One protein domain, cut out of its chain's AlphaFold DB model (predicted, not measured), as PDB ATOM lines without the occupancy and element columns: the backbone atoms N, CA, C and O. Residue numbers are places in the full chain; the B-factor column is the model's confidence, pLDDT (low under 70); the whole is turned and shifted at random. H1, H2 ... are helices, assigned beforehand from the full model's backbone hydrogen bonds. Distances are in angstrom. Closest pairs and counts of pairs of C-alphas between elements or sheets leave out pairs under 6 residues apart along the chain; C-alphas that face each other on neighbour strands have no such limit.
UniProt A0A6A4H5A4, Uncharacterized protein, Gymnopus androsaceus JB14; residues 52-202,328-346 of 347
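Overview. This is residues 52 to 202 and 328 to 346 of the 347 residues of an uncharacterized protein of Gymnopus androsaceus JB14 (UniProt A0A6A4H5A4). A rounded cluster of crossed helices is built round H3, which lies in the middle with H1, H4, H5 and H7 packed on it. H8, H9 and H10, short helices, follow H7 and cover one end, while the longest helix, H12, runs near H3 in nearly its direction, and Pro 54, at the beginning of H1, meets it at Leu 336; the loop with short H6 lies far out. The printed part has 170 residues with twelve named helices, H1 to H12 in chain order, and no named strand: the class is all helix. It is compact, with a radius of gyration of the C-alphas of 15.5 A and spans of 43 by 35 by 32 A.

Along the chain. H1, residues 54 to 62, starts at C-alpha 54 (17.090, 89.804, 170.485) and is 12.5 A long. H2 is residues 67 to 70. H3, residues 80 to 94, covers 20.8 A from C-alpha 80 (9.999, 83.414, 187.195). H4 is residues 104 to 108, and H5, residues 117 to 131, covers 20.4 A. H6 is residues 137 to 140; H7, residues 156 to 165, covers 14.3 A. H8 is residues 168 to 174, H9 178 to 181, H10 187 to 191 and H11 196 to 199. H12, residues 328 to 344, covers 24.9 A and ends at C-alpha 344 (18.756, 98.859, 160.772).

Arrangement. H3 is the hub and touches four helices. H1 touches it about perpendicular, at 77 degrees, closest at the C-alphas of Ala 61 and Ala 90, 5.1 A. Residues 89 to 93 of H3 touch H5 at 76 degrees, about perpendicular, with C-alphas 93 and 128 closest at 5.7 A. Residues 81 to 85 touch H7 at a steep tilt of 51 degrees, opposite ways, closest at C-alphas 82 and 160, 5.3 A. Residues 84 to 88 touch H4, with C-alphas 88 and 105 closest at 6.0 A. H7 touches H8, closest at C-alphas 162 and 168, 5.0 A; H8 touches H9, closest at C-alphas 172 and 178, 5.0 A. H8 and H10 only just touch, with 3 pairs of C-alphas within 8 A. Residues 333 to 340 of H12 touch H1, closest at C-alphas 54 and 336, 5.4 A. H2, H6 and H11 touch no helix. Every O i to N i+4 pair is within hydrogen-bond range in H1, H3, H4, H5, H7, H8, H10 and H12; H2, H6, H9 and H11 are too short for one.

Size, cuts and confidence. The C-alphas of Gly 143 and Ser 202 are farthest apart, at 51.6 A. Residues 203 to 327 are not printed, and C-alphas 202 and 328 are 15.8 A apart across this cut. The link from H6 to H7 is long, with 15 residues. The mean pLDDT of the printed part is 74.2; 53 residues are under 70, among them 134 to 149, 194 to 202 and 328 to 346.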
ATOM      1  N   PHE A  52      22.071  93.618 166.469       50.22
ATOM      2  CA  PHE A  52      20.891  94.211 167.068       50.22
ATOM      3  C   PHE A  52      19.804  93.180 167.360       50.22
ATOM      4  O   PHE A  52      18.778  93.573 167.888       50.22
ATOM      5  N   SER A  53      19.968  91.890 167.048       57.44
ATOM      6  CA  SER A  53      18.901  90.907 167.253       57.44
ATOM      7  C   SER A  53      18.641  90.634 168.748       57.44
ATOM      8  O   SER A  53      19.562  90.710 169.566       57.44
ATOM      9  N   PRO A  54      17.405  90.259 169.130       59.44
ATOM     10  CA  PRO A  54      17.090  89.804 170.485       59.44
ATOM     11  C   PRO A  54      18.076  88.754 171.033       59.44
ATOM     12  O   PRO A  54      18.469  88.809 172.197       59.44
ATOM     13  N   LEU A  55      18.497  87.810 170.183       64.75
ATOM     14  CA  LEU A  55      19.415  86.731 170.555       64.75
ATOM     15  C   LEU A  55      20.815  87.246 170.866       64.75
ATOM     16  O   LEU A  55      21.414  86.784 171.830       64.75
ATOM     17  N   PHE A  56      21.303  88.231 170.109       66.75
ATOM     18  CA  PHE A  56      22.611  88.836 170.343       66.75
ATOM     19  C   PHE A  56      22.708  89.432 171.756       66.75
ATOM     20  O   PHE A  56      23.689  89.216 172.469       66.75
ATOM     21  N   PHE A  57      21.664  90.135 172.207       70.25
ATOM     22  CA  PHE A  57      21.642  90.722 173.548       70.25
ATOM     23  C   PHE A  57      21.514  89.678 174.660       70.25
ATOM     24  O   PHE A  57      22.141  89.837 175.713       70.25
ATOM     25  N   LEU A  58      20.740  88.613 174.425       73.44
ATOM     26  CA  LEU A  58      20.581  87.501 175.363       73.44
ATOM     27  C   LEU A  58      21.874  86.690 175.488       73.44
ATOM     28  O   LEU A  58      22.362  86.496 176.593       73.44
ATOM     29  N   GLU A  59      22.479  86.267 174.380       72.00
ATOM     30  CA  GLU A  59      23.754  85.539 174.381       72.00
ATOM     31  C   GLU A  59      24.851  86.346 175.080       72.00
ATOM     32  O   GLU A  59      25.638  85.819 175.866       72.00
ATOM     33  N   ARG A  60      24.847  87.663 174.882       71.62
ATOM     34  CA  ARG A  60      25.762  88.552 175.579       71.62
ATOM     35  C   ARG A  60      25.528  88.588 177.087       71.62
ATOM     36  O   ARG A  60      26.483  88.459 177.854       71.62
ATOM     37  N   ALA A  61      24.276  88.746 177.508       77.81
ATOM     38  CA  ALA A  61      23.902  88.731 178.919       77.81
ATOM     39  C   ALA A  61      24.229  87.389 179.589       77.81
ATOM     40  O   ALA A  61      24.585  87.369 180.764       77.81
ATOM     41  N   ARG A  62      24.179  86.279 178.840       80.88
ATOM     42  CA  ARG A  62      24.502  84.931 179.327       80.88
ATOM     43  C   ARG A  62      25.901  84.842 179.931       80.88
ATOM     44  O   ARG A  62      26.060  84.211 180.967       80.88
ATOM     45  N   SER A  63      26.886  85.522 179.343       74.44
ATOM     46  CA  SER A  63      28.269  85.545 179.857       74.44
ATOM     47  C   SER A  63      28.420  86.187 181.244       74.44
ATOM     48  O   SER A  63      29.446  86.007 181.897       74.44
ATOM     49  N   LEU A  64      27.404  86.926 181.700       71.38
ATOM     50  CA  LEU A  64      27.385  87.626 182.986       71.38
ATOM     51  C   LEU A  64      26.575  86.899 184.061       71.38
ATOM     52  O   LEU A  64      26.511  87.358 185.203       71.38
ATOM     53  N   LEU A  65      25.959  85.772 183.711       82.38
ATOM     54  CA  LEU A  65      25.263  84.936 184.675       82.38
ATOM     55  C   LEU A  65      26.256  84.131 185.526       82.38
ATOM     56  O   LEU A  65      27.387  83.891 185.086       82.38
ATOM     57  N   PRO A  66      25.845  83.677 186.724       82.44
ATOM     58  CA  PRO A  66      26.577  82.657 187.468       82.44
ATOM     59  C   PRO A  66      26.874  81.447 186.579       82.44
ATOM     60  O   PRO A  66      26.068  81.118 185.709       82.44
ATOM     61  N   LEU A  67      28.015  80.785 186.788       81.69
ATOM     62  CA  LEU A  67      28.464  79.670 185.942       81.69
ATOM     63  C   LEU A  67      27.403  78.568 185.813       81.69
ATOM     64  O   LEU A  67      27.241  78.011 184.729       81.69
ATOM     65  N   GLU A  68      26.647  78.297 186.881       83.38
ATOM     66  CA  GLU A  68      25.537  77.339 186.863       83.38
ATOM     67  C   GLU A  68      24.426  77.686 185.854       83.38
ATOM     68  O   GLU A  68      23.803  76.788 185.291       83.38
ATOM     69  N   ASP A  69      24.222  78.971 185.572       84.12
ATOM     70  CA  ASP A  69      23.117  79.480 184.759       84.12
ATOM     71  C   ASP A  69      23.510  79.727 183.300       84.12
ATOM     72  O   ASP A  69      22.643  79.840 182.432       84.12
ATOM     73  N   GLN A  70      24.811  79.803 182.996       83.50
ATOM     74  CA  GLN A  70      25.297  80.112 181.644       83.50
ATOM     75  C   GLN A  70      24.944  79.022 180.627       83.50
ATOM     76  O   GLN A  70      24.786  79.308 179.442       83.50
ATOM     77  N   HIS A  71      24.825  77.774 181.077       78.75
ATOM     78  CA  HIS A  71      24.528  76.625 180.218       78.75
ATOM     79  C   HIS A  71      23.050  76.236 180.222       78.75
ATOM     80  O   HIS A  71      22.633  75.407 179.414       78.75
ATOM     81  N   GLN A  72      22.260  76.831 181.115       79.69
ATOM     82  CA  GLN A  72      20.843  76.545 181.231       79.69
ATOM     83  C   GLN A  72      20.047  77.336 180.181       79.69
ATOM     84  O   GLN A  72      20.337  78.494 179.863       79.69
ATOM     85  N   ASP A  73      19.011  76.706 179.631       73.31
ATOM     86  CA  ASP A  73      18.069  77.384 178.751       73.31
ATOM     87  C   ASP A  73      17.297  78.456 179.539       73.31
ATOM     88  O   ASP A  73      16.713  78.176 180.588       73.31
ATOM     89  N   CYS A  74      17.238  79.689 179.026       71.50
ATOM     90  CA  CYS A  74      16.552  80.789 179.708       71.50
ATOM     91  C   CYS A  74      15.044  80.539 179.901       71.50
ATOM     92  O   CYS A  74      14.409  81.171 180.746       71.50
ATOM     93  N   ARG A  75      14.449  79.601 179.148       66.69
ATOM     94  CA  ARG A  75      13.058  79.153 179.323       66.69
ATOM     95  C   ARG A  75      12.860  78.333 180.593       66.69
ATOM     96  O   ARG A  75      11.753  78.322 181.125       66.69
ATOM     97  N   GLU A  76      13.917  77.680 181.056       77.44
ATOM     98  CA  GLU A  76      13.930  76.819 182.237       77.44
ATOM     99  C   GLU A  76      14.326  77.579 183.505       77.44
ATOM    100  O   GLU A  76      14.333  76.998 184.589       77.44
ATOM    101  N   PHE A  77      14.636  78.876 183.397       78.94
ATOM    102  CA  PHE A  77      14.955  79.696 184.558       78.94
ATOM    103  C   PHE A  77      13.772  79.716 185.523       78.94
ATOM    104  O   PHE A  77      12.672  80.178 185.208       78.94
ATOM    105  N   THR A  78      14.038  79.214 186.724       76.19
ATOM    106  CA  THR A  78      13.144  79.277 187.872       76.19
ATOM    107  C   THR A  78      13.903  79.926 189.034       76.19
ATOM    108  O   THR A  78      15.112  79.701 189.159       76.19
ATOM    109  N   PRO A  79      13.248  80.763 189.857       82.56
ATOM    110  CA  PRO A  79      11.853  81.210 189.760       82.56
ATOM    111  C   PRO A  79      11.613  82.177 188.587       82.56
ATOM    112  O   PRO A  79      12.545  82.613 187.913       82.56
ATOM    113  N   VAL A  80      10.351  82.530 188.323       75.62
ATOM    114  CA  VAL A  80       9.999  83.414 187.195       75.62
ATOM    115  C   VAL A  80      10.701  84.777 187.300       75.62
ATOM    116  O   VAL A  80      11.091  85.328 186.277       75.62
ATOM    117  N   ALA A  81      10.930  85.293 188.512       80.94
ATOM    118  CA  ALA A  81      11.660  86.544 188.733       80.94
ATOM    119  C   ALA A  81      13.077  86.517 188.132       80.94
ATOM    120  O   ALA A  81      13.490  87.481 187.494       80.94
ATOM    121  N   LYS A  82      13.787  85.386 188.246       86.56
ATOM    122  CA  LYS A  82      15.107  85.175 187.630       86.56
ATOM    123  C   LYS A  82      15.048  85.299 186.111       86.56
ATOM    124  O   LYS A  82      15.894  85.943 185.498       86.56
ATOM    125  N   LYS A  83      14.022  84.709 185.500       82.75
ATOM    126  CA  LYS A  83      13.797  84.784 184.055       82.75
ATOM    127  C   LYS A  83      13.517  86.217 183.589       82.75
ATOM    128  O   LYS A  83      14.157  86.669 182.648       82.75
ATOM    129  N   GLU A  84      12.606  86.938 184.243       79.38
ATOM    130  CA  GLU A  84      12.291  88.336 183.885       79.38
ATOM    131  C   GLU A  84      13.499  89.255 184.083       79.38
ATOM    132  O   GLU A  84      13.821  90.074 183.219       79.38
ATOM    133  N   ALA A  85      14.222  89.069 185.190       87.88
ATOM    134  CA  ALA A  85      15.455  89.789 185.460       87.88
ATOM    135  C   ALA A  85      16.507  89.526 184.383       87.88
ATOM    136  O   ALA A  85      17.194  90.461 183.996       87.88
ATOM    137  N   TYR A  86      16.615  88.302 183.856       86.00
ATOM    138  CA  TYR A  86      17.529  87.996 182.755       86.00
ATOM    139  C   TYR A  86      17.185  88.762 181.476       86.00
ATOM    140  O   TYR A  86      18.071  89.354 180.858       86.00
ATOM    141  N   PHE A  87      15.903  88.798 181.097       80.56
ATOM    142  CA  PHE A  87      15.467  89.592 179.949       80.56
ATOM    143  C   PHE A  87      15.791  91.064 180.165       80.56
ATOM    144  O   PHE A  87      16.467  91.664 179.333       80.56
ATOM    145  N   PHE A  88      15.395  91.624 181.308       85.94
ATOM    146  CA  PHE A  88      15.699  93.004 181.671       85.94
ATOM    147  C   PHE A  88      17.200  93.316 181.623       85.94
ATOM    148  O   PHE A  88      17.612  94.325 181.049       85.94
ATOM    149  N   TYR A  89      18.015  92.417 182.169       84.38
ATOM    150  CA  TYR A  89      19.467  92.508 182.165       84.38
ATOM    151  C   TYR A  89      20.006  92.585 180.731       84.38
ATOM    152  O   TYR A  89      20.810  93.464 180.430       84.38
ATOM    153  N   ALA A  90      19.500  91.757 179.813       79.06
ATOM    154  CA  ALA A  90      19.867  91.823 178.400       79.06
ATOM    155  C   ALA A  90      19.520  93.176 177.747       79.06
ATOM    156  O   ALA A  90      20.342  93.716 177.009       79.06
ATOM    157  N   PHE A  91      18.363  93.774 178.047       75.00
ATOM    158  CA  PHE A  91      18.003  95.097 177.510       75.00
ATOM    159  C   PHE A  91      18.919  96.205 178.022       75.00
ATOM    160  O   PHE A  91      19.474  96.993 177.251       75.00
ATOM    161  N   VAL A  92      19.083  96.266 179.339       78.94
ATOM    162  CA  VAL A  92      19.736  97.401 179.983       78.94
ATOM    163  C   VAL A  92      21.251  97.334 179.828       78.94
ATOM    164  O   VAL A  92      21.871  98.341 179.486       78.94
ATOM    165  N   VAL A  93      21.841  96.154 180.038       70.75
ATOM    166  CA  VAL A  93      23.298  95.952 180.061       70.75
ATOM    167  C   VAL A  93      23.875  95.776 178.659       70.75
ATOM    168  O   VAL A  93      24.956  96.302 178.384       70.75
ATOM    169  N   SER A  94      23.173  95.061 177.770       65.56
ATOM    170  CA  SER A  94      23.700  94.725 176.438       65.56
ATOM    171  C   SER A  94      23.296  95.725 175.351       65.56
ATOM    172  O   SER A  94      24.104  95.983 174.459       65.56
ATOM    173  N   ALA A  95      22.078  96.283 175.398       64.12
ATOM    174  CA  ALA A  95      21.588  97.221 174.376       64.12
ATOM    175  C   ALA A  95      21.739  98.696 174.778       64.12
ATOM    176  O   ALA A  95      21.620  99.595 173.943       64.12
ATOM    177  N   GLY A  96      21.992  98.964 176.059       64.88
ATOM    178  CA  GLY A  96      22.051 100.328 176.565       64.88
ATOM    179  C   GLY A  96      20.681 101.027 176.600       64.88
ATOM    180  O   GLY A  96      20.632 102.250 176.720       64.88
ATOM    181  N   GLN A  97      19.588 100.273 176.449       70.62
ATOM    182  CA  GLN A  97      18.223 100.781 176.281       70.62
ATOM    183  C   GLN A  97      17.394 100.596 177.555       70.62
ATOM    184  O   GLN A  97      17.723  99.779 178.415       70.62
ATOM    185  N   HIS A  98      16.286 101.328 177.660       78.69
ATOM    186  CA  HIS A  98      15.223 101.012 178.613       78.69
ATOM    187  C   HIS A  98      14.131 100.162 177.936       78.69
ATOM    188  O   HIS A  98      13.986 100.217 176.713       78.69
ATOM    189  N   PRO A  99      13.365  99.360 178.699       82.38
ATOM    190  CA  PRO A  99      12.249  98.588 178.159       82.38
ATOM    191  C   PRO A  99      11.213  99.477 177.454       82.38
ATOM    192  O   PRO A  99      10.980 100.612 177.869       82.38
ATOM    193  N   HIS A 100      10.556  98.954 176.420       80.38
ATOM    194  CA  HIS A 100       9.391  99.602 175.815       80.38
ATOM    195  C   HIS A 100       8.143  99.371 176.694       80.38
ATOM    196  O   HIS A 100       8.024  98.288 177.266       80.38
ATOM    197  N   PRO A 101       7.166 100.297 176.770       81.75
ATOM    198  CA  PRO A 101       5.965 100.134 177.603       81.75
ATOM    199  C   PRO A 101       5.123  98.881 177.326       81.75
ATOM    200  O   PRO A 101       4.403  98.404 178.202       81.75
ATOM    201  N   GLN A 102       5.235  98.300 176.129       74.12
ATOM    202  CA  GLN A 102       4.567  97.037 175.783       74.12
ATOM    203  C   GLN A 102       5.170  95.828 176.498       74.12
ATOM    204  O   GLN A 102       4.564  94.759 176.493       74.12
ATOM    205  N   MET A 103       6.348  95.999 177.088       74.25
ATOM    206  CA  MET A 103       7.104  94.920 177.676       74.25
ATOM    207  C   MET A 103       6.863  94.813 179.181       74.25
ATOM    208  O   MET A 103       6.778  95.828 179.879       74.25
ATOM    209  N   SER A 104       6.830  93.585 179.698       77.12
ATOM    210  CA  SER A 104       6.644  93.311 181.134       77.12
ATOM    211  C   SER A 104       7.686  94.034 182.012       77.12
ATOM    212  O   SER A 104       7.290  94.719 182.961       77.12
ATOM    213  N   PRO A 105       8.991  94.043 181.650       82.19
ATOM    214  CA  PRO A 105      10.023  94.722 182.431       82.19
ATOM    215  C   PRO A 105       9.835  96.238 182.599       82.19
ATOM    216  O   PRO A 105      10.383  96.814 183.537       82.19
ATOM    217  N   TRP A 106       9.074  96.911 181.726       86.00
ATOM    218  CA  TRP A 106       8.802  98.346 181.891       86.00
ATOM    219  C   TRP A 106       7.969  98.617 183.148       86.00
ATOM    220  O   TRP A 106       8.207  99.581 183.878       86.00
ATOM    221  N   LEU A 107       7.008  97.735 183.427       85.44
ATOM    222  CA  LEU A 107       6.221  97.796 184.649       85.44
ATOM    223  C   LEU A 107       7.017  97.224 185.827       85.44
ATOM    224  O   LEU A 107       7.155  97.913 186.832       85.44
ATOM    225  N   ASP A 108       7.583  96.025 185.679       85.19
ATOM    226  CA  ASP A 108       8.203  95.271 186.780       85.19
ATOM    227  C   ASP A 108       9.400  96.003 187.417       85.19
ATOM    228  O   ASP A 108       9.605  95.937 188.630       85.19
ATOM    229  N   PHE A 109      10.158  96.765 186.620       90.62
ATOM    230  CA  PHE A 109      11.310  97.551 187.083       90.62
ATOM    231  C   PHE A 109      11.007  99.051 187.226       90.62
ATOM    232  O   PHE A 109      11.914  99.876 187.317       90.62
ATOM    233  N   GLY A 110       9.725  99.427 187.272       91.50
ATOM    234  CA  GLY A 110       9.296 100.753 187.717       91.50
ATOM    235  C   GLY A 110       9.483 101.895 186.719       91.50
ATOM    236  O   GLY A 110       9.280 103.050 187.099       91.50
ATOM    237  N   PHE A 111       9.783 101.622 185.444       92.44
ATOM    238  CA  PHE A 111       9.816 102.659 184.395       92.44
ATOM    239  C   PHE A 111       8.455 103.338 184.234       92.44
ATOM    240  O   PHE A 111       8.380 104.528 183.942       92.44
ATOM    241  N   CYS A 112       7.373 102.633 184.573       91.38
ATOM    242  CA  CYS A 112       6.036 103.207 184.669       91.38
ATOM    243  C   CYS A 112       5.930 104.415 185.614       91.38
ATOM    244  O   CYS A 112       5.014 105.227 185.472       91.38
ATOM    245  N   THR A 113       6.852 104.585 186.562       93.38
ATOM    246  CA  THR A 113       6.857 105.727 187.481       93.38
ATOM    247  C   THR A 113       7.491 106.982 186.876       93.38
ATOM    248  O   THR A 113       7.179 108.082 187.331       93.38
ATOM    249  N   CYS A 114       8.289 106.848 185.811       93.69
ATOM    250  CA  CYS A 114       8.965 107.950 185.124       93.69
ATOM    251  C   CYS A 114       7.975 108.848 184.375       93.69
ATOM    252  O   CYS A 114       7.060 108.365 183.714       93.69
ATOM    253  N   GLN A 115       8.132 110.166 184.443       89.69
ATOM    254  CA  GLN A 115       7.205 111.120 183.821       89.69
ATOM    255  C   GLN A 115       7.343 111.201 182.298       89.69
ATOM    256  O   GLN A 115       6.398 111.581 181.609       89.69
ATOM    257  N   ASN A 116       8.529 110.898 181.776       88.38
ATOM    258  CA  ASN A 116       8.873 111.036 180.367       88.38
ATOM    259  C   ASN A 116      10.097 110.177 180.019       88.38
ATOM    260  O   ASN A 116      10.798 109.676 180.899       88.38
ATOM    261  N   GLU A 117      10.399 110.086 178.726       86.56
ATOM    262  CA  GLU A 117      11.523 109.311 178.186       86.56
ATOM    263  C   GLU A 117      12.889 109.730 178.765       86.56
ATOM    264  O   GLU A 117      13.792 108.910 178.912       86.56
ATOM    265  N   ARG A 118      13.072 111.004 179.144       89.44
ATOM    266  CA  ARG A 118      14.330 111.459 179.760       89.44
ATOM    267  C   ARG A 118      14.524 110.840 181.142       89.44
ATOM    268  O   ARG A 118      15.645 110.447 181.465       89.44
ATOM    269  N   GLU A 119      13.467 110.759 181.945       92.50
ATOM    270  CA  GLU A 119      13.505 110.047 183.226       92.50
ATOM    271  C   GLU A 119      13.683 108.540 183.026       92.50
ATOM    272  O   GLU A 119      14.495 107.945 183.729       92.50
ATOM    273  N   GLU A 120      13.017 107.935 182.036       91.75
ATOM    274  CA  GLU A 120      13.206 106.513 181.708       91.75
ATOM    275  C   GLU A 120      14.663 106.212 181.334       91.75
ATOM    276  O   GLU A 120      15.262 105.263 181.841       91.75
ATOM    277  N   ARG A 121      15.285 107.068 180.519       87.88
ATOM    278  CA  ARG A 121      16.708 106.963 180.173       87.88
ATOM    279  C   ARG A 121      17.612 107.148 181.388       87.88
ATOM    280  O   ARG A 121      18.614 106.446 181.513       87.88
ATOM    281  N   HIS A 122      17.272 108.071 182.289       90.62
ATOM    282  CA  HIS A 122      18.021 108.258 183.530       90.62
ATOM    283  C   HIS A 122      17.941 107.013 184.425       90.62
ATOM    284  O   HIS A 122      18.970 106.562 184.929       90.62
ATOM    285  N   LEU A 123      16.756 106.407 184.547       93.69
ATOM    286  CA  LEU A 123      16.551 105.159 185.279       93.69
ATOM    287  C   LEU A 123      17.302 103.989 184.627       93.69
ATOM    288  O   LEU A 123      17.982 103.233 185.318       93.69
ATOM    289  N   GLY A 124      17.264 103.878 183.297       90.06
ATOM    290  CA  GLY A 124      18.057 102.898 182.550       90.06
ATOM    291  C   GLY A 124      19.556 103.033 182.835       90.06
ATOM    292  O   GLY A 124      20.222 102.041 183.124       90.06
ATOM    293  N   GLY A 125      20.075 104.265 182.869       87.81
ATOM    294  CA  GLY A 125      21.461 104.549 183.252       87.81
ATOM    295  C   GLY A 125      21.794 104.182 184.707       87.81
ATOM    296  O   GLY A 125      22.906 103.737 184.996       87.81
ATOM    297  N   LEU A 126      20.840 104.318 185.636       91.75
ATOM    298  CA  LEU A 126      21.010 103.846 187.013       91.75
ATOM    299  C   LEU A 126      21.103 102.322 187.087       91.75
ATOM    300  O   LEU A 126      22.007 101.808 187.749       91.75
ATOM    301  N   TYR A 127      20.231 101.605 186.378       92.69
ATOM    302  CA  TYR A 127      20.317 100.149 186.296       92.69
ATOM    303  C   TYR A 127      21.608  99.687 185.608       92.69
ATOM    304  O   TYR A 127      22.229  98.750 186.090       92.69
ATOM    305  N   GLN A 128      22.091 100.374 184.569       87.56
ATOM    306  CA  GLN A 128      23.402 100.093 183.956       87.56
ATOM    307  C   GLN A 128      24.556 100.247 184.943       87.56
ATOM    308  O   GLN A 128      25.466  99.430 184.984       87.56
ATOM    309  N   ARG A 129      24.536 101.283 185.782       88.50
ATOM    310  CA  ARG A 129      25.571 101.457 186.813       88.50
ATOM    311  C   ARG A 129      25.475 100.401 187.908       88.50
ATOM    312  O   ARG A 129      26.501 100.059 188.490       88.50
ATOM    313  N   LEU A 130      24.272  99.912 188.204       91.56
ATOM    314  CA  LEU A 130      24.048  98.833 189.163       91.56
ATOM    315  C   LEU A 130      24.548  97.486 188.615       91.56
ATOM    316  O   LEU A 130      25.288  96.777 189.292       91.56
ATOM    317  N   LEU A 131      24.173  97.170 187.377       88.62
ATOM    318  CA  LEU A 131      24.335  95.863 186.736       88.62
ATOM    319  C   LEU A 131      25.595  95.739 185.872       88.62
ATOM    320  O   LEU A 131      25.921  94.640 185.427       88.62
ATOM    321  N   GLY A 132      26.300  96.847 185.656       83.06
ATOM    322  CA  GLY A 132      27.421  96.958 184.734       83.06
ATOM    323  C   GLY A 132      26.981  97.253 183.298       83.06
ATOM    324  O   GLY A 132      25.797  97.245 182.959       83.06
ATOM    325  N   THR A 133      27.957  97.522 182.432       73.31
ATOM    326  CA  THR A 133      27.737  97.700 180.989       73.31
ATOM    327  C   THR A 133      28.691  96.831 180.192       73.31
ATOM    328  O   THR A 133      29.893  96.782 180.462       73.31
ATOM    329  N   LEU A 134      28.163  96.193 179.149       61.69
ATOM    330  CA  LEU A 134      28.978  95.555 178.126       61.69
ATOM    331  C   LEU A 134      28.835  96.346 176.827       61.69
ATOM    332  O   LEU A 134      27.943  96.081 176.024       61.69
ATOM    333  N   LEU A 135      29.714  97.317 176.573       55.25
ATOM    334  CA  LEU A 135      29.760  97.952 175.249       55.25
ATOM    335  C   LEU A 135      30.296  96.957 174.209       55.25
ATOM    336  O   LEU A 135      31.268  96.259 174.500       55.25
ATOM    337  N   PRO A 136      29.669  96.799 173.022       49.44
ATOM    338  CA  PRO A 136      30.156  95.883 171.987       49.44
ATOM    339  C   PRO A 136      31.595  96.203 171.590       49.44
ATOM    340  O   PRO A 136      31.900  97.342 171.245       49.44
ATOM    341  N   ASP A 137      32.449  95.177 171.568       45.28
ATOM    342  CA  ASP A 137      33.831  95.271 171.080       45.28
ATOM    343  C   ASP A 137      33.877  95.858 169.649       45.28
ATOM    344  O   ASP A 137      34.780  96.608 169.289       45.28
ATOM    345  N   SER A 138      32.828  95.618 168.852       43.28
ATOM    346  CA  SER A 138      32.650  96.155 167.498       43.28
ATOM    347  C   SER A 138      32.449  97.676 167.436       43.28
ATOM    348  O   SER A 138      32.902  98.298 166.480       43.28
ATOM    349  N   ILE A 139      31.810  98.299 168.437       45.44
ATOM    350  CA  ILE A 139      31.631  99.767 168.494       45.44
ATOM    351  C   ILE A 139      32.908 100.428 169.029       45.44
ATOM    352  O   ILE A 139      33.317 101.476 168.530       45.44
ATOM    353  N   SER A 140      33.604  99.766 169.958       41.75
ATOM    354  CA  SER A 140      34.946 100.164 170.399       41.75
ATOM    355  C   SER A 140      35.963 100.167 169.246       41.75
ATOM    356  O   SER A 140      36.821 101.046 169.194       41.75
ATOM    357  N   ARG A 141      35.846  99.244 168.276       42.69
ATOM    358  CA  ARG A 141      36.688  99.209 167.057       42.69
ATOM    359  C   ARG A 141      36.404 100.338 166.063       42.69
ATOM    360  O   ARG A 141      37.275 100.643 165.255       42.69
ATOM    361  N   LEU A 142      35.228 100.967 166.125       48.62
ATOM    362  CA  LEU A 142      34.877 102.122 165.289       48.62
ATOM    363  C   LEU A 142      35.383 103.458 165.867       48.62
ATOM    364  O   LEU A 142      35.255 104.484 165.208       48.62
ATOM    365  N   GLY A 143      35.962 103.471 167.077       36.94
ATOM    366  CA  GLY A 143      36.596 104.661 167.663       36.94
ATOM    367  C   GLY A 143      35.638 105.802 168.033       36.94
ATOM    368  O   GLY A 143      36.093 106.912 168.295       36.94
ATOM    369  N   LEU A 144      34.324 105.552 168.052       42.94
ATOM    370  CA  LEU A 144      33.302 106.592 168.236       42.94
ATOM    371  C   LEU A 144      33.007 106.928 169.705       42.94
ATOM    372  O   LEU A 144      32.476 108.001 169.973       42.94
ATOM    373  N   LEU A 145      33.351 106.054 170.659       39.72
ATOM    374  CA  LEU A 145      33.201 106.304 172.098       39.72
ATOM    375  C   LEU A 145      34.371 105.684 172.883       39.72
ATOM    376  O   LEU A 145      34.870 104.629 172.481       39.72
ATOM    377  N   PRO A 146      34.822 106.288 173.999       40.19
ATOM    378  CA  PRO A 146      35.887 105.705 174.805       40.19
ATOM    379  C   PRO A 146      35.416 104.411 175.489       40.19
ATOM    380  O   PRO A 146      34.245 104.262 175.838       40.19
ATOM    381  N   GLN A 147      36.348 103.473 175.677       46.22
ATOM    382  CA  GLN A 147      36.112 102.189 176.339       46.22
ATOM    383  C   GLN A 147      35.684 102.409 177.796       46.22
ATOM    384  O   GLN A 147      36.519 102.676 178.659       46.22
ATOM    385  N   TYR A 148      34.392 102.271 178.085       51.91
ATOM    386  CA  TYR A 148      33.879 102.265 179.454       51.91
ATOM    387  C   TYR A 148      33.039 101.007 179.676       51.91
ATOM    388  O   TYR A 148      31.812 101.029 179.570       51.91
ATOM    389  N   SER A 149      33.704  99.886 179.964       61.91
ATOM    390  CA  SER A 149      33.054  98.792 180.682       61.91
ATOM    391  C   SER A 149      32.934  99.214 182.144       61.91
ATOM    392  O   SER A 149      33.930  99.466 182.824       61.91
ATOM    393  N   LEU A 150      31.703  99.354 182.626       70.38
ATOM    394  CA  LEU A 150      31.461  99.586 184.043       70.38
ATOM    395  C   LEU A 150      31.324  98.224 184.722       70.38
ATOM    396  O   LEU A 150      30.461  97.443 184.309       70.38
ATOM    397  N   PRO A 151      32.152  97.910 185.735       80.19
ATOM    398  CA  PRO A 151      31.970  96.682 186.485       80.19
ATOM    399  C   PRO A 151      30.615  96.716 187.211       80.19
ATOM    400  O   PRO A 151      30.212  97.783 187.693       80.19
ATOM    401  N   PRO A 152      29.914  95.575 187.308       87.44
ATOM    402  CA  PRO A 152      28.683  95.487 188.082       87.44
ATOM    403  C   PRO A 152      28.931  95.843 189.551       87.44
ATOM    404  O   PRO A 152      29.943  95.455 190.137       87.44
ATOM    405  N   LYS A 153      27.986  96.562 190.162       91.25
ATOM    406  CA  LYS A 153      27.969  96.845 191.607       91.25
ATOM    407  C   LYS A 153      27.261  95.753 192.414       91.25
ATOM    408  O   LYS A 153      27.445  95.719 193.627       91.25
ATOM    409  N   CYS A 154      26.468  94.904 191.763       91.25
ATOM    410  CA  CYS A 154      25.819  93.736 192.354       91.25
ATOM    411  C   CYS A 154      25.857  92.540 191.393       91.25
ATOM    412  O   CYS A 154      25.920  92.709 190.173       91.25
ATOM    413  N   GLY A 155      25.789  91.325 191.934       89.06
ATOM    414  CA  GLY A 155      25.673  90.116 191.113       89.06
ATOM    415  C   GLY A 155      24.281  89.967 190.491       89.06
ATOM    416  O   GLY A 155      23.304  90.519 190.995       89.06
ATOM    417  N   PHE A 156      24.167  89.165 189.427       89.75
ATOM    418  CA  PHE A 156      22.865  88.843 188.829       89.75
ATOM    419  C   PHE A 156      21.919  88.177 189.841       89.75
ATOM    420  O   PHE A 156      20.753  88.557 189.925       89.75
ATOM    421  N   THR A 157      22.432  87.243 190.651       91.44
ATOM    422  CA  THR A 157      21.644  86.575 191.699       91.44
ATOM    423  C   THR A 157      21.101  87.555 192.723       91.44
ATOM    424  O   THR A 157      19.908  87.571 192.998       91.44
ATOM    425  N   GLU A 158      21.964  88.437 193.219       94.06
ATOM    426  CA  GLU A 158      21.570  89.480 194.162       94.06
ATOM    427  C   GLU A 158      20.482  90.394 193.578       94.06
ATOM    428  O   GLU A 158      19.526  90.740 194.269       94.06
ATOM    429  N   PHE A 159      20.597  90.747 192.295       93.38
ATOM    430  CA  PHE A 159      19.630  91.594 191.610       93.38
ATOM    431  C   PHE A 159      18.244  90.952 191.489       93.38
ATOM    432  O   PHE A 159      17.251  91.573 191.878       93.38
ATOM    433  N   TRP A 160      18.148  89.729 190.953       91.44
ATOM    434  CA  TRP A 160      16.836  89.114 190.737       91.44
ATOM    435  C   TRP A 160      16.163  88.717 192.054       91.44
ATOM    436  O   TRP A 160      14.943  88.837 192.155       91.44
ATOM    437  N   THR A 161      16.933  88.324 193.076       92.75
ATOM    438  CA  THR A 161      16.399  88.061 194.420       92.75
ATOM    439  C   THR A 161      15.866  89.345 195.051       92.75
ATOM    440  O   THR A 161      14.738  89.361 195.536       92.75
ATOM    441  N   ALA A 162      16.601  90.460 194.954       93.12
ATOM    442  CA  ALA A 162      16.121  91.744 195.460       93.12
ATOM    443  C   ALA A 162      14.842  92.219 194.752       93.12
ATOM    444  O   ALA A 162      13.977  92.832 195.376       93.12
ATOM    445  N   HIS A 163      14.702  91.939 193.454       90.00
ATOM    446  CA  HIS A 163      13.457  92.190 192.731       90.00
ATOM    447  C   HIS A 163      12.310  91.319 193.257       90.00
ATOM    448  O   HIS A 163      11.238  91.839 193.565       90.00
ATOM    449  N   GLU A 164      12.539  90.016 193.414       87.00
ATOM    450  CA  GLU A 164      11.528  89.080 193.913       87.00
ATOM    451  C   GLU A 164      11.005  89.465 195.305       87.00
ATOM    452  O   GLU A 164       9.793  89.471 195.540       87.00
ATOM    453  N   GLU A 165      11.916  89.857 196.194       88.81
ATOM    454  CA  GLU A 165      11.635  90.200 197.589       88.81
ATOM    455  C   GLU A 165      11.130  91.639 197.783       88.81
ATOM    456  O   GLU A 165      10.612  91.965 198.850       88.81
ATOM    457  N   GLY A 166      11.229  92.503 196.765       88.62
ATOM    458  CA  GLY A 166      10.862  93.919 196.884       88.62
ATOM    459  C   GLY A 166      11.899  94.748 197.643       88.62
ATOM    460  O   GLY A 166      11.566  95.749 198.268       88.62
ATOM    461  N   SER A 167      13.166  94.337 197.611       93.81
ATOM    462  CA  SER A 167      14.284  94.999 198.289       93.81
ATOM    463  C   SER A 167      15.245  95.686 197.307       93.81
ATOM    464  O   SER A 167      16.418  95.907 197.619       93.81
ATOM    465  N   LEU A 168      14.781  96.033 196.098       94.44
ATOM    466  CA  LEU A 168      15.606  96.732 195.102       94.44
ATOM    467  C   LEU A 168      16.096  98.090 195.618       94.44
ATOM    468  O   LEU A 168      17.241  98.455 195.371       94.44
ATOM    469  N   VAL A 169      15.271  98.819 196.374       95.88
ATOM    470  CA  VAL A 169      15.671 100.098 196.988       95.88
ATOM    471  C   VAL A 169      16.874  99.912 197.914       95.88
ATOM    472  O   VAL A 169      17.842 100.672 197.831       95.88
ATOM    473  N   ASP A 170      16.856  98.867 198.742       96.94
ATOM    474  CA  ASP A 170      17.964  98.541 199.638       96.94
ATOM    475  C   ASP A 170      19.221  98.169 198.854       96.94
ATOM    476  O   ASP A 170      20.312  98.635 199.182       96.94
ATOM    477  N   LEU A 171      19.072  97.405 197.767       97.00
ATOM    478  CA  LEU A 171      20.175  97.080 196.868       97.00
ATOM    479  C   LEU A 171      20.818  98.350 196.278       97.00
ATOM    480  O   LEU A 171      22.032  98.531 196.379       97.00
ATOM    481  N   PHE A 172      20.021  99.279 195.743       96.88
ATOM    482  CA  PHE A 172      20.519 100.564 195.239       96.88
ATOM    483  C   PHE A 172      21.225 101.386 196.328       96.88
ATOM    484  O   PHE A 172      22.274 101.985 196.064       96.88
ATOM    485  N   ASN A 173      20.684 101.409 197.550       96.69
ATOM    486  CA  ASN A 173      21.305 102.083 198.692       96.69
ATOM    487  C   ASN A 173      22.683 101.484 199.014       96.69
ATOM    488  O   ASN A 173      23.663 102.229 199.085       96.69
ATOM    489  N   ARG A 174      22.785 100.151 199.127       97.00
ATOM    490  CA  ARG A 174      24.051  99.441 199.392       97.00
ATOM    491  C   ARG A 174      25.095  99.679 198.303       97.00
ATOM    492  O   ARG A 174      26.270  99.860 198.604       97.00
ATOM    493  N   CYS A 175      24.667  99.748 197.045       95.38
ATOM    494  CA  CYS A 175      25.542 100.004 195.902       95.38
ATOM    495  C   CYS A 175      25.937 101.493 195.742       95.38
ATOM    496  O   CYS A 175      26.662 101.846 194.800       95.38
ATOM    497  N   GLY A 176      25.490 102.380 196.641       95.38
ATOM    498  CA  GLY A 176      25.802 103.814 196.634       95.38
ATOM    499  C   GLY A 176      25.037 104.624 195.580       95.38
ATOM    500  O   GLY A 176      25.436 105.738 195.254       95.38
ATOM    501  N   LEU A 177      23.956 104.067 195.031       96.19
ATOM    502  CA  LEU A 177      23.097 104.683 194.011       96.19
ATOM    503  C   LEU A 177      21.771 105.207 194.595       96.19
ATOM    504  O   LEU A 177      20.987 105.846 193.897       96.19
ATOM    505  N   GLY A 178      21.539 104.979 195.891       95.19
ATOM    506  CA  GLY A 178      20.324 105.364 196.602       95.19
ATOM    507  C   GLY A 178      19.943 106.833 196.455       95.19
ATOM    508  O   GLY A 178      18.796 107.137 196.150       95.19
ATOM    509  N   LYS A 179      20.892 107.765 196.613       96.44
ATOM    510  CA  LYS A 179      20.600 109.208 196.527       96.44
ATOM    511  C   LYS A 179      19.959 109.595 195.191       96.44
ATOM    512  O   LYS A 179      19.040 110.403 195.182       96.44
ATOM    513  N   GLU A 180      20.440 109.023 194.089       95.44
ATOM    514  CA  GLU A 180      19.893 109.272 192.753       95.44
ATOM    515  C   GLU A 180      18.543 108.569 192.569       95.44
ATOM    516  O   GLU A 180      17.604 109.189 192.081       95.44
ATOM    517  N   LEU A 181      18.395 107.329 193.054       95.88
ATOM    518  CA  LEU A 181      17.117 106.606 193.030       95.88
ATOM    519  C   LEU A 181      15.990 107.397 193.721       95.88
ATOM    520  O   LEU A 181      14.877 107.466 193.211       95.88
ATOM    521  N   HIS A 182      16.283 108.043 194.852       95.00
ATOM    522  CA  HIS A 182      15.306 108.841 195.606       95.00
ATOM    523  C   HIS A 182      14.944 110.177 194.939       95.00
ATOM    524  O   HIS A 182      14.055 110.870 195.428       95.00
ATOM    525  N   THR A 183      15.598 110.558 193.834       95.94
ATOM    526  CA  THR A 183      15.158 111.719 193.037       95.94
ATOM    527  C   THR A 183      13.909 111.417 192.208       95.94
ATOM    528  O   THR A 183      13.182 112.338 191.841       95.94
ATOM    529  N   PHE A 184      13.626 110.137 191.954       95.31
ATOM    530  CA  PHE A 184      12.410 109.697 191.287       95.31
ATOM    531  C   PHE A 184      11.252 109.681 192.281       95.31
ATOM    532  O   PHE A 184      11.306 108.999 193.301       95.31
ATOM    533  N   HIS A 185      10.179 110.403 191.963       92.38
ATOM    534  CA  HIS A 185       9.102 110.672 192.917       92.38
ATOM    535  C   HIS A 185       8.425 109.402 193.465       92.38
ATOM    536  O   HIS A 185       8.303 109.242 194.677       92.38
ATOM    537  N   HIS A 186       8.002 108.481 192.591       92.06
ATOM    538  CA  HIS A 186       7.252 107.283 193.001       92.06
ATOM    539  C   HIS A 186       8.066 105.988 192.947       92.06
ATOM    540  O   HIS A 186       7.610 104.962 193.454       92.06
ATOM    541  N   LEU A 187       9.258 106.019 192.349       93.56
ATOM    542  CA  LEU A 187      10.052 104.820 192.092       93.56
ATOM    543  C   LEU A 187      10.459 104.076 193.375       93.56
ATOM    544  O   LEU A 187      10.269 102.863 193.396       93.56
ATOM    545  N   PRO A 188      10.949 104.724 194.456       92.88
ATOM    546  CA  PRO A 188      11.315 103.988 195.666       92.88
ATOM    547  C   PRO A 188      10.120 103.236 196.262       92.88
ATOM    548  O   PRO A 188      10.207 102.041 196.512       92.88
ATOM    549  N   GLY A 189       8.970 103.906 196.392       87.75
ATOM    550  CA  GLY A 189       7.751 103.268 196.894       87.75
ATOM    551  C   GLY A 189       7.270 102.120 196.002       87.75
ATOM    552  O   GLY A 189       6.780 101.117 196.511       87.75
ATOM    553  N   PHE A 190       7.448 102.244 194.683       88.69
ATOM    554  CA  PHE A 190       7.110 101.192 193.726       88.69
ATOM    555  C   PHE A 190       8.040  99.973 193.849       88.69
ATOM    556  O   PHE A 190       7.565  98.843 193.900       88.69
ATOM    557  N   LEU A 191       9.356 100.193 193.937       89.62
ATOM    558  CA  LEU A 191      10.370  99.132 193.998       89.62
ATOM    559  C   LEU A 191      10.486  98.451 195.371       89.62
ATOM    560  O   LEU A 191      11.121  97.402 195.470       89.62
ATOM    561  N   SER A 192       9.897  99.032 196.419       86.81
ATOM    562  CA  SER A 192       9.791  98.417 197.749       86.81
ATOM    563  C   SER A 192       8.694  97.344 197.847       86.81
ATOM    564  O   SER A 192       8.511  96.742 198.904       86.81
ATOM    565  N   ALA A 193       7.924  97.116 196.778       77.81
ATOM    566  CA  ALA A 193       6.909  96.072 196.733       77.81
ATOM    567  C   ALA A 193       7.482  94.768 196.135       77.81
ATOM    568  O   ALA A 193       8.104  94.816 195.073       77.81
ATOM    569  N   PRO A 194       7.243  93.595 196.754       69.06
ATOM    570  CA  PRO A 194       7.673  92.304 196.207       69.06
ATOM    571  C   PRO A 194       7.139  92.004 194.797       69.06
ATOM    572  O   PRO A 194       5.964  92.258 194.525       69.06
ATOM    573  N   ALA A 195       7.937  91.372 193.926       62.56
ATOM    574  CA  ALA A 195       7.529  91.074 192.543       62.56
ATOM    575  C   ALA A 195       6.346  90.091 192.444       62.56
ATOM    576  O   ALA A 195       5.544  90.163 191.512       62.56
ATOM    577  N   TRP A 196       6.169  89.184 193.412       52.00
ATOM    578  CA  TRP A 196       5.016  88.269 193.424       52.00
ATOM    579  C   TRP A 196       3.679  89.005 193.607       52.00
ATOM    580  O   TRP A 196       2.655  88.535 193.103       52.00
ATOM    581  N   ASN A 197       3.688  90.197 194.219       48.78
ATOM    582  CA  ASN A 197       2.517  91.078 194.280       48.78
ATOM    583  C   ASN A 197       2.111  91.629 192.906       48.78
ATOM    584  O   ASN A 197       1.023  92.191 192.769       48.78
ATOM    585  N   MET A 198       2.973  91.483 191.895       52.09
ATOM    586  CA  MET A 198       2.703  91.917 190.529       52.09
ATOM    587  C   MET A 198       2.063  90.831 189.666       52.09
ATOM    588  O   MET A 198       1.456  91.150 188.644       52.09
ATOM    589  N   LYS A 199       2.169  89.553 190.066       49.41
ATOM    590  CA  LYS A 199       2.018  88.428 189.131       49.41
ATOM    591  C   LYS A 199       0.816  87.504 189.357       49.41
ATOM    592  O   LYS A 199       0.624  86.585 188.566       49.41
ATOM    593  N   TYR A 200      -0.051  87.753 190.345       45.47
ATOM    594  CA  TYR A 200      -1.198  86.869 190.615       45.47
ATOM    595  C   TYR A 200      -2.551  87.579 190.714       45.47
ATOM    596  O   TYR A 200      -3.123  87.719 191.787       45.47
ATOM    597  N   TYR A 201      -3.164  87.851 189.560       44.69
ATOM    598  CA  TYR A 201      -4.629  87.990 189.469       44.69
ATOM    599  C   TYR A 201      -5.376  86.676 189.785       44.69
ATOM    600  O   TYR A 201      -6.586  86.687 189.995       44.69
ATOM    601  N   SER A 202      -4.670  85.540 189.821       36.78
ATOM    602  CA  SER A 202      -5.256  84.193 189.885       36.78
ATOM    603  C   SER A 202      -5.536  83.663 191.298       36.78
ATOM    604  O   SER A 202      -6.163  82.615 191.419       36.78
ATOM    605  N   GLY A 328       3.136  86.888 177.153       35.72
ATOM    606  CA  GLY A 328       3.908  88.075 177.560       35.72
ATOM    607  C   GLY A 328       5.340  88.046 177.019       35.72
ATOM    608  O   GLY A 328       5.790  89.001 176.397       35.72
ATOM    609  N   MET A 329       5.984  86.881 177.111       40.69
ATOM    610  CA  MET A 329       7.334  86.643 176.594       40.69
ATOM    611  C   MET A 329       7.420  86.862 175.071       40.69
ATOM    612  O   MET A 329       8.421  87.369 174.568       40.69
ATOM    613  N   TYR A 330       6.364  86.518 174.325       41.03
ATOM    614  CA  TYR A 330       6.298  86.766 172.883       41.03
ATOM    615  C   TYR A 330       6.209  88.253 172.534       41.03
ATOM    616  O   TYR A 330       6.831  88.681 171.566       41.03
ATOM    617  N   ILE A 331       5.479  89.049 173.322       43.81
ATOM    618  CA  ILE A 331       5.411  90.505 173.135       43.81
ATOM    619  C   ILE A 331       6.772  91.137 173.439       43.81
ATOM    620  O   ILE A 331       7.241  91.955 172.649       43.81
ATOM    621  N   ASP A 332       7.440  90.705 174.512       45.22
ATOM    622  CA  ASP A 332       8.767  91.200 174.900       45.22
ATOM    623  C   ASP A 332       9.813  90.968 173.790       45.22
ATOM    624  O   ASP A 332      10.608  91.854 173.461       45.22
ATOM    625  N   LEU A 333       9.766  89.801 173.141       47.84
ATOM    626  CA  LEU A 333      10.676  89.431 172.054       47.84
ATOM    627  C   LEU A 333      10.309  90.031 170.686       47.84
ATOM    628  O   LEU A 333      11.204  90.332 169.894       47.84
ATOM    629  N   LEU A 334       9.026  90.278 170.413       48.62
ATOM    630  CA  LEU A 334       8.602  91.055 169.243       48.62
ATOM    631  C   LEU A 334       9.000  92.527 169.356       48.62
ATOM    632  O   LEU A 334       9.407  93.132 168.365       48.62
ATOM    633  N   CYS A 335       8.909  93.103 170.559       46.62
ATOM    634  CA  CYS A 335       9.377  94.461 170.821       46.62
ATOM    635  C   CYS A 335      10.888  94.570 170.603       46.62
ATOM    636  O   CYS A 335      11.326  95.535 169.980       46.62
ATOM    637  N   LEU A 336      11.662  93.555 171.022       49.50
ATOM    638  CA  LEU A 336      13.082  93.446 170.671       49.50
ATOM    639  C   LEU A 336      13.266  93.499 169.158       49.50
ATOM    640  O   LEU A 336      13.944  94.393 168.673       49.50
ATOM    641  N   PHE A 337      12.614  92.605 168.413       49.88
ATOM    642  CA  PHE A 337      12.774  92.518 166.960       49.88
ATOM    643  C   PHE A 337      12.414  93.831 166.236       49.88
ATOM    644  O   PHE A 337      13.137  94.264 165.338       49.88
ATOM    645  N   ASN A 338      11.346  94.515 166.660       42.97
ATOM    646  CA  ASN A 338      10.938  95.805 166.091       42.97
ATOM    647  C   ASN A 338      11.904  96.952 166.432       42.97
ATOM    648  O   ASN A 338      12.165  97.806 165.577       42.97
ATOM    649  N   ALA A 339      12.455  96.977 167.649       42.03
ATOM    650  CA  ALA A 339      13.475  97.951 168.041       42.03
ATOM    651  C   ALA A 339      14.771  97.753 167.235       42.03
ATOM    652  O   ALA A 339      15.350  98.723 166.746       42.03
ATOM    653  N   SER A 340      15.171  96.497 167.008       42.78
ATOM    654  CA  SER A 340      16.314  96.121 166.168       42.78
ATOM    655  C   SER A 340      16.145  96.556 164.714       42.78
ATOM    656  O   SER A 340      17.056  97.136 164.126       42.78
ATOM    657  N   LEU A 341      14.968  96.302 164.130       36.97
ATOM    658  CA  LEU A 341      14.665  96.680 162.749       36.97
ATOM    659  C   LEU A 341      14.656  98.198 162.567       36.97
ATOM    660  O   LEU A 341      15.209  98.693 161.590       36.97
ATOM    661  N   SER A 342      14.092  98.943 163.522       34.31
ATOM    662  CA  SER A 342      14.076 100.412 163.473       34.31
ATOM    663  C   SER A 342      15.487 101.009 163.440       34.31
ATOM    664  O   SER A 342      15.699 102.035 162.804       34.31
ATOM    665  N   PHE A 343      16.468 100.347 164.062       31.92
ATOM    666  CA  PHE A 343      17.872 100.754 164.020       31.92
ATOM    667  C   PHE A 343      18.546 100.420 162.677       31.92
ATOM    668  O   PHE A 343      19.297 101.235 162.148       31.92
ATOM    669  N   CYS A 344      18.230  99.265 162.081       29.44
ATOM    670  CA  CYS A 344      18.756  98.859 160.772       29.44
ATOM    671  C   CYS A 344      18.243  99.709 159.595       29.44
ATOM    672  O   CYS A 344      18.887  99.720 158.554       29.44
ATOM    673  N   PHE A 345      17.102 100.396 159.732       28.45
ATOM    674  CA  PHE A 345      16.550 101.272 158.685       28.45
ATOM    675  C   PHE A 345      16.974 102.749 158.807       28.45
ATOM    676  O   PHE A 345      16.610 103.550 157.947       28.45
ATOM    677  N   TYR A 346      17.721 103.118 159.854       27.78
ATOM    678  CA  TYR A 346      18.226 104.483 160.081       27.78
ATOM    679  C   TYR A 346      19.749 104.632 159.871       27.78
ATOM    680  O   TYR A 346      20.290 105.714 160.107       27.78
TER     681      TYR A 346